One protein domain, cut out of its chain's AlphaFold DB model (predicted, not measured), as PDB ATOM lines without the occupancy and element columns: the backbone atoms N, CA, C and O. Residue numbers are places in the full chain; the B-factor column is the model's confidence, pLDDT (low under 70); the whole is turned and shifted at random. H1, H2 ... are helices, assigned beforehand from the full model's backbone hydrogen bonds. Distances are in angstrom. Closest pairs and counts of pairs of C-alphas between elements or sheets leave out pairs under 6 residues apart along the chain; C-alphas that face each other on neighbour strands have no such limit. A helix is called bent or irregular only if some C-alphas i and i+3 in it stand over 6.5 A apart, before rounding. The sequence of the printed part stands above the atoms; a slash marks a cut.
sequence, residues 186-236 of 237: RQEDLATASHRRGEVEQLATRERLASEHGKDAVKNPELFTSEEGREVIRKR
ATOM      1  N   ARG A 186      30.976 -58.823  -2.353       87.56
ATOM      2  CA  ARG A 186      29.812 -57.922  -2.336       87.56
ATOM      3  C   ARG A 186      30.107 -56.579  -2.997       87.56
ATOM      4  O   ARG A 186      29.233 -56.049  -3.680       87.56
ATOM      5  N   GLN A 187      31.299 -56.021  -2.789       88.00
ATOM      6  CA  GLN A 187      31.712 -54.779  -3.450       88.00
ATOM      7  C   GLN A 187      31.804 -54.966  -4.968       88.00
ATOM      8  O   GLN A 187      31.332 -54.111  -5.717       88.00
ATOM      9  N   GLU A 188      32.326 -56.104  -5.425       87.75
ATOM     10  CA  GLU A 188      32.369 -56.463  -6.846       87.75
ATOM     11  C   GLU A 188      30.966 -56.635  -7.446       87.75
ATOM     12  O   GLU A 188      30.673 -56.086  -8.515       87.75
ATOM     13  N   ASP A 189      30.066 -57.329  -6.743       86.06
ATOM     14  CA  ASP A 189      28.672 -57.513  -7.163       86.06
ATOM     15  C   ASP A 189      27.937 -56.159  -7.269       86.06
ATOM     16  O   ASP A 189      27.228 -55.897  -8.247       86.06
ATOM     17  N   LEU A 190      28.144 -55.261  -6.296       84.69
ATOM     18  CA  LEU A 190      27.602 -53.897  -6.291       84.69
ATOM     19  C   LEU A 190      28.155 -53.049  -7.440       84.69
ATOM     20  O   LEU A 190      27.385 -52.373  -8.129       84.69
ATOM     21  N   ALA A 191      29.467 -53.095  -7.675       82.00
ATOM     22  CA  ALA A 191      30.110 -52.379  -8.773       82.00
ATOM     23  C   ALA A 191      29.575 -52.856 -10.133       82.00
ATOM     24  O   ALA A 191      29.221 -52.040 -10.987       82.00
ATOM     25  N   THR A 192      29.416 -54.170 -10.300       83.00
ATOM     26  CA  THR A 192      28.875 -54.783 -11.520       83.00
ATOM     27  C   THR A 192      27.412 -54.394 -11.745       83.00
ATOM     28  O   THR A 192      27.024 -54.009 -12.851       83.00
ATOM     29  N   ALA A 193      26.586 -54.439 -10.695       76.94
ATOM     30  CA  ALA A 193      25.188 -54.022 -10.765       76.94
ATOM     31  C   ALA A 193      25.044 -52.528 -11.098       76.94
ATOM     32  O   ALA A 193      24.190 -52.154 -11.906       76.94
ATOM     33  N   SER A 194      25.897 -51.679 -10.515       74.50
ATOM     34  CA  SER A 194      25.944 -50.242 -10.795       74.50
ATOM     35  C   SER A 194      26.330 -49.959 -12.250       74.50
ATOM     36  O   SER A 194      25.626 -49.218 -12.937       74.50
ATOM     37  N   HIS A 195      27.374 -50.625 -12.758       75.75
ATOM     38  CA  HIS A 195      27.795 -50.507 -14.155       75.75
ATOM     39  C   HIS A 195      26.662 -50.876 -15.117       75.75
ATOM     40  O   HIS A 195      26.302 -50.096 -15.998       75.75
ATOM     41  N   ARG A 196      26.021 -52.028 -14.887       74.69
ATOM     42  CA  ARG A 196      24.893 -52.490 -15.703       74.69
ATOM     43  C   ARG A 196      23.713 -51.516 -15.670       74.69
ATOM     44  O   ARG A 196      23.061 -51.305 -16.689       74.69
ATOM     45  N   ARG A 197      23.423 -50.909 -14.514       74.81
ATOM     46  CA  ARG A 197      22.370 -49.890 -14.398       74.81
ATOM     47  C   ARG A 197      22.711 -48.640 -15.210       74.81
ATOM     48  O   ARG A 197      21.842 -48.144 -15.922       74.81
ATOM     49  N   GLY A 198      23.961 -48.183 -15.148       71.38
ATOM     50  CA  GLY A 198      24.443 -47.050 -15.938       71.38
ATOM     51  C   GLY A 198      24.325 -47.291 -17.445       71.38
ATOM     52  O   GLY A 198      23.862 -46.415 -18.168       71.38
ATOM     53  N   GLU A 199      24.658 -48.490 -17.924       74.31
ATOM     54  CA  GLU A 199      24.499 -48.854 -19.340       74.31
ATOM     55  C   GLU A 199      23.034 -48.824 -19.793       74.31
ATOM     56  O   GLU A 199      22.725 -48.276 -20.851       74.31
ATOM     57  N   VAL A 200      22.119 -49.370 -18.984       75.44
ATOM     58  CA  VAL A 200      20.678 -49.354 -19.281       75.44
ATOM     59  C   VAL A 200      20.144 -47.923 -19.318       75.44
ATOM     60  O   VAL A 200      19.378 -47.577 -20.217       75.44
ATOM     61  N   GLU A 201      20.567 -47.071 -18.386       73.69
ATOM     62  CA  GLU A 201      20.156 -45.668 -18.343       73.69
ATOM     63  C   GLU A 201      20.717 -44.875 -19.535       73.69
ATOM     64  O   GLU A 201      19.991 -44.095 -20.156       73.69
ATOM     65  N   GLN A 202      21.963 -45.133 -19.943       75.25
ATOM     66  CA  GLN A 202      22.551 -44.528 -21.141       75.25
ATOM     67  C   GLN A 202      21.852 -44.983 -22.427       75.25
ATOM     68  O   GLN A 202      21.624 -44.163 -23.319       75.25
ATOM     69  N   LEU A 203      21.489 -46.264 -22.533       76.38
ATOM     70  CA  LEU A 203      20.727 -46.793 -23.665       76.38
ATOM     71  C   LEU A 203      19.329 -46.173 -23.734       76.38
ATOM     72  O   LEU A 203      18.972 -45.629 -24.777       76.38
ATOM     73  N   ALA A 204      18.593 -46.143 -22.621       75.44
ATOM     74  CA  ALA A 204      17.286 -45.489 -22.544       75.44
ATOM     75  C   ALA A 204      17.365 -43.994 -22.907       75.44
ATOM     76  O   ALA A 204      16.528 -43.475 -23.647       75.44
ATOM     77  N   THR A 205      18.408 -43.298 -22.446       76.25
ATOM     78  CA  THR A 205      18.646 -41.890 -22.795       76.25
ATOM     79  C   THR A 205      18.932 -41.716 -24.289       76.25
ATOM     80  O   THR A 205      18.384 -40.810 -24.919       76.25
ATOM     81  N   ARG A 206      19.747 -42.593 -24.890       72.81
ATOM     82  CA  ARG A 206      20.037 -42.574 -26.334       72.81
ATOM     83  C   ARG A 206      18.795 -42.855 -27.177       72.81
ATOM     84  O   ARG A 206      18.586 -42.163 -28.169       72.81
ATOM     85  N   GLU A 207      17.973 -43.826 -26.789       78.19
ATOM     86  CA  GLU A 207      16.714 -44.149 -27.473       78.19
ATOM     87  C   GLU A 207      15.716 -42.990 -27.406       78.19
ATOM     88  O   GLU A 207      15.088 -42.653 -28.411       78.19
ATOM     89  N   ARG A 208      15.623 -42.320 -26.252       76.00
ATOM     90  CA  ARG A 208      14.801 -41.119 -26.083       76.00
ATOM     91  C   ARG A 208      15.280 -39.953 -26.950       76.00
ATOM     92  O   ARG A 208      14.478 -39.336 -27.640       76.00
ATOM     93  N   LEU A 209      16.583 -39.671 -26.974       73.31
ATOM     94  CA  LEU A 209      17.138 -38.611 -27.824       73.31
ATOM     95  C   LEU A 209      16.960 -38.920 -29.318       73.31
ATOM     96  O   LEU A 209      16.667 -38.021 -30.104       73.31
ATOM     97  N   ALA A 210      17.093 -40.190 -29.711       74.50
ATOM     98  CA  ALA A 210      16.860 -40.625 -31.083       74.50
ATOM     99  C   ALA A 210      15.402 -40.419 -31.526       74.50
ATOM    100  O   ALA A 210      15.169 -40.063 -32.683       74.50
ATOM    101  N   SER A 211      14.434 -40.650 -30.631       77.00
ATOM    102  CA  SER A 211      13.008 -40.491 -30.932       77.00
ATOM    103  C   SER A 211      12.549 -39.030 -30.903       77.00
ATOM    104  O   SER A 211      11.755 -38.638 -31.754       77.00
ATOM    105  N   GLU A 212      13.075 -38.209 -29.987       74.50
ATOM    106  CA  GLU A 212      12.701 -36.793 -29.839       74.50
ATOM    107  C   GLU A 212      13.395 -35.875 -30.864       74.50
ATOM    108  O   GLU A 212      12.821 -34.871 -31.291       74.50
ATOM    109  N   HIS A 213      14.627 -36.200 -31.276       73.31
ATOM    110  CA  HIS A 213      15.484 -35.285 -32.044       73.31
ATOM    111  C   HIS A 213      16.180 -35.930 -33.257       73.31
ATOM    112  O   HIS A 213      16.967 -35.278 -33.945       73.31
ATOM    113  N   GLY A 214      15.878 -37.196 -33.561       71.25
ATOM    114  CA  GLY A 214      16.449 -37.915 -34.699       71.25
ATOM    115  C   GLY A 214      17.886 -38.405 -34.472       71.25
ATOM    116  O   GLY A 214      18.487 -38.243 -33.411       71.25
ATOM    117  N   LYS A 215      18.467 -39.044 -35.496       68.69
ATOM    118  CA  LYS A 215      19.768 -39.743 -35.395       68.69
ATOM    119  C   LYS A 215      20.956 -38.826 -35.080       68.69
ATOM    120  O   LYS A 215      21.974 -39.312 -34.588       68.69
ATOM    121  N   ASP A 216      20.839 -37.528 -35.345       63.16
ATOM    122  CA  ASP A 216      21.919 -36.563 -35.121       63.16
ATOM    123  C   ASP A 216      22.082 -36.193 -33.638       63.16
ATOM    124  O   ASP A 216      23.202 -35.939 -33.191       63.16
ATOM    125  N   ALA A 217      21.015 -36.293 -32.838       59.59
ATOM    126  CA  ALA A 217      21.077 -36.078 -31.391       59.59
ATOM    127  C   ALA A 217      21.781 -37.211 -30.632       59.59
ATOM    128  O   ALA A 217      22.349 -36.989 -29.567       59.59
ATOM    129  N   VAL A 218      21.821 -38.417 -31.203       62.31
ATOM    130  CA  VAL A 218      22.565 -39.556 -30.637       62.31
ATOM    131  C   VAL A 218      24.079 -39.363 -30.778       62.31
ATOM    132  O   VAL A 218      24.843 -39.874 -29.961       62.31
ATOM    133  N   LYS A 219      24.524 -38.618 -31.801       69.62
ATOM    134  CA  LYS A 219      25.950 -38.364 -32.072       69.62
ATOM    135  C   LYS A 219      26.543 -37.261 -31.194       69.62
ATOM    136  O   LYS A 219      27.734 -37.316 -30.923       69.62
ATOM    137  N   ASN A 220      25.729 -36.298 -30.754       65.69
ATOM    138  CA  ASN A 220      26.124 -35.229 -29.830       65.69
ATOM    139  C   ASN A 220      25.028 -34.996 -28.772       65.69
ATOM    140  O   ASN A 220      24.323 -33.988 -28.834       65.69
ATOM    141  N   PRO A 221      24.868 -35.909 -27.798       62.31
ATOM    142  CA  PRO A 221      23.785 -35.837 -26.815       62.31
ATOM    143  C   PRO A 221      23.863 -34.583 -25.931       62.31
ATOM    144  O   PRO A 221      22.829 -34.017 -25.584       62.31
ATOM    145  N   GLU A 222      25.071 -34.089 -25.642       65.94
ATOM    146  CA  GLU A 222      25.302 -32.899 -24.809       65.94
ATOM    147  C   GLU A 222      24.698 -31.615 -25.396       65.94
ATOM    148  O   GLU A 222      24.280 -30.736 -24.641       65.94
ATOM    149  N   LEU A 223      24.557 -31.523 -26.725       62.62
ATOM    150  CA  LEU A 223      23.904 -30.385 -27.383       62.62
ATOM    151  C   LEU A 223      22.392 -30.325 -27.106       62.62
ATOM    152  O   LEU A 223      21.787 -29.268 -27.246       62.62
ATOM    153  N   PHE A 224      21.775 -31.441 -26.712       63.09
ATOM    154  CA  PHE A 224      20.324 -31.555 -26.526       63.09
ATOM    155  C   PHE A 224      19.923 -31.707 -25.053       63.09
ATOM    156  O   PHE A 224      18.782 -31.407 -24.682       63.09
ATOM    157  N   THR A 225      20.850 -32.138 -24.194       65.50
ATOM    158  CA  THR A 225      20.610 -32.346 -22.759       65.50
ATOM    159  C   THR A 225      21.079 -31.185 -21.882       65.50
ATOM    160  O   THR A 225      20.472 -30.967 -20.835       65.50
ATOM    161  N   SER A 226      22.087 -30.410 -22.300       72.31
ATOM    162  CA  SER A 226      22.580 -29.243 -21.550       72.31
ATOM    163  C   SER A 226      21.838 -27.948 -21.915       72.31
ATOM    164  O   SER A 226      21.373 -27.782 -23.048       72.31
ATOM    165  N   GLU A 227      21.720 -27.008 -20.970       69.62
ATOM    166  CA  GLU A 227      21.138 -25.681 -21.245       69.62
ATOM    167  C   GLU A 227      21.951 -24.904 -22.287       69.62
ATOM    168  O   GLU A 227      21.369 -24.351 -23.221       69.62
ATOM    169  N   GLU A 228      23.282 -24.941 -22.187       71.56
ATOM    170  CA  GLU A 228      24.190 -24.298 -23.143       71.56
ATOM    171  C   GLU A 228      24.035 -24.885 -24.554       71.56
ATOM    172  O   GLU A 228      23.920 -24.150 -25.536       71.56
ATOM    173  N   GLY A 229      23.935 -26.214 -24.667       67.44
ATOM    174  CA  GLY A 229      23.687 -26.901 -25.933       67.44
ATOM    175  C   GLY A 229      22.358 -26.498 -26.576       67.44
ATOM    176  O   GLY A 229      22.302 -26.177 -27.768       67.44
ATOM    177  N   ARG A 230      21.289 -26.428 -25.772       69.81
ATOM    178  CA  ARG A 230      19.960 -25.995 -26.231       69.81
ATOM    179  C   ARG A 230      19.962 -24.545 -26.705       69.81
ATOM    180  O   ARG A 230      19.254 -24.215 -27.658       69.81
ATOM    181  N   GLU A 231      20.758 -23.682 -26.078       70.38
ATOM    182  CA  GLU A 231      20.916 -22.290 -26.498       70.38
ATOM    183  C   GLU A 231      21.638 -22.172 -27.852       70.38
ATOM    184  O   GLU A 231      21.239 -21.366 -28.695       70.38
ATOM    185  N   VAL A 232      22.637 -23.022 -28.117       71.12
ATOM    186  CA  VAL A 232      23.331 -23.084 -29.419       71.12
ATOM    187  C   VAL A 232      22.387 -23.518 -30.544       71.12
ATOM    188  O   VAL A 232      22.439 -22.945 -31.634       71.12
ATOM    189  N   ILE A 233      21.501 -24.488 -30.293       68.94
ATOM    190  CA  ILE A 233      20.494 -24.924 -31.275       68.94
ATOM    191  C   ILE A 233      19.504 -23.790 -31.570       68.94
ATOM    192  O   ILE A 233      19.237 -23.504 -32.736       68.94
ATOM    193  N   ARG A 234      19.017 -23.085 -30.538       72.25
ATOM    194  CA  ARG A 234      18.102 -21.940 -30.707       72.25
ATOM    195  C   ARG A 234      18.716 -20.774 -31.481       72.25
ATOM    196  O   ARG A 234      17.980 -20.052 -32.133       72.25
ATOM    197  N   LYS A 235      20.035 -20.575 -31.406       71.12
ATOM    198  CA  LYS A 235      20.744 -19.519 -32.154       71.12
ATOM    199  C   LYS A 235      21.011 -19.879 -33.623       71.12
ATOM    200  O   LYS A 235      21.458 -19.013 -34.372       71.12
ATOM    201  N   ARG A 236      20.809 -21.141 -34.027       63.62
ATOM    202  CA  ARG A 236      21.076 -21.643 -35.389       63.62
ATOM    203  C   ARG A 236      19.822 -21.916 -36.229       63.62
ATOM    204  O   ARG A 236      19.978 -22.121 -37.431       63.62
TER     205      ARG A 236
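This is residues 186 to 236 of the 237 residues of an uncharacterized protein of marine sediment metagenome (UniProt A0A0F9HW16). One long straight helix, H1, sticks out with residues 186 to 204 like a handle from a small head, in which the short helix H2 packs beside the last turns of H1, and H3 leads away sideways to H4. H4 points much the same way as H1 but is set off to one side of its line and apart from it, so that the path has the form of a step, with the free part of H1 making much of the length. The printed part has 51 residues with four named helices, H1, H2, H3 and H4 in that order along the chain, and no named strand; the class is all helix. The whole is only just loose, close to extended, with a radius of gyration of the C-alphas of 14.7 A, and its C-alphas span 50 by 20 by 13 A along their three main axes.

The printed part begins with H1, residues 186 to 213, and residues 186 to 204 of this helix stand free, with no C-alpha 8 or more residues away along the chain within 10 A. A tight link of one residue, Gly 214, joins H1 to H2, residues 215 to 219. H1 and H2 touch, with 6 pairs of C-alphas within 8 A, and H1 does so with residues 206 to 210 alone. The closest C-alphas of the two are those of Ala 210 and Val 218, 5.8 A apart. A tight link of two residues, Asn 220 and Pro 221, joins H2 to H3, residues 222 to 225. H2 and H3 are close but not clearly touching, and their closest C-alphas, those of Ala 217 and Phe 224, are 6.7 A apart. H1 and H3 are also close but not clearly touching, with the C-alphas of Leu 209 and Phe 224 the closest at 7.9 A. A tight link of one residue, Ser 226, joins H3 to H4, residues 227 to 234. H3 and H4 touch only at the corner by their link, where the C-alphas of Leu 223 and Gly 229 are the closest at 3.8 A. H4 is apart from both H1 and H2. In H1 and H4 every O i to N i+4 pair is within hydrogen-bond range; in H2 it is 0 of 1, beside 1 of 2 O i to N i+3 pairs, and H3, with 4 residues, is too short for an O i to N i+4 pair.

H1 begins at C-alpha 186, at (29.812, -57.922, -2.336), and ends at C-alpha 213, at (15.484, -35.285, -32.044), 40.0 A from first to last C-alpha. It has 28 residues and is not bent. H2, residues 215 to 219, measures 7.2 A, and H3, residues 222 to 225, measures 5.2 A from first to last C-alpha. H4 begins at C-alpha 227 and ends 10.6 A away at C-alpha 234, at (18.102, -21.940, -30.707).

The two C-alphas farthest apart are those of the first and last printed residues, Arg 186 and Arg 236, at 49.8 A. Without residues 186 to 204 the body has 32 residues, spans 24 by 15 by 13 A and has a radius of gyration of 8.9 A. The printed part has no cut, and its three links are tight. The mean pLDDT of the printed part is 73.0. Confidence is under 70 at 16 residues: 215 to 225, 227, 229 to 230, 233 and 236. The mean is 78 for H1, 65 for H2, 64 for H3 and 70 for H4.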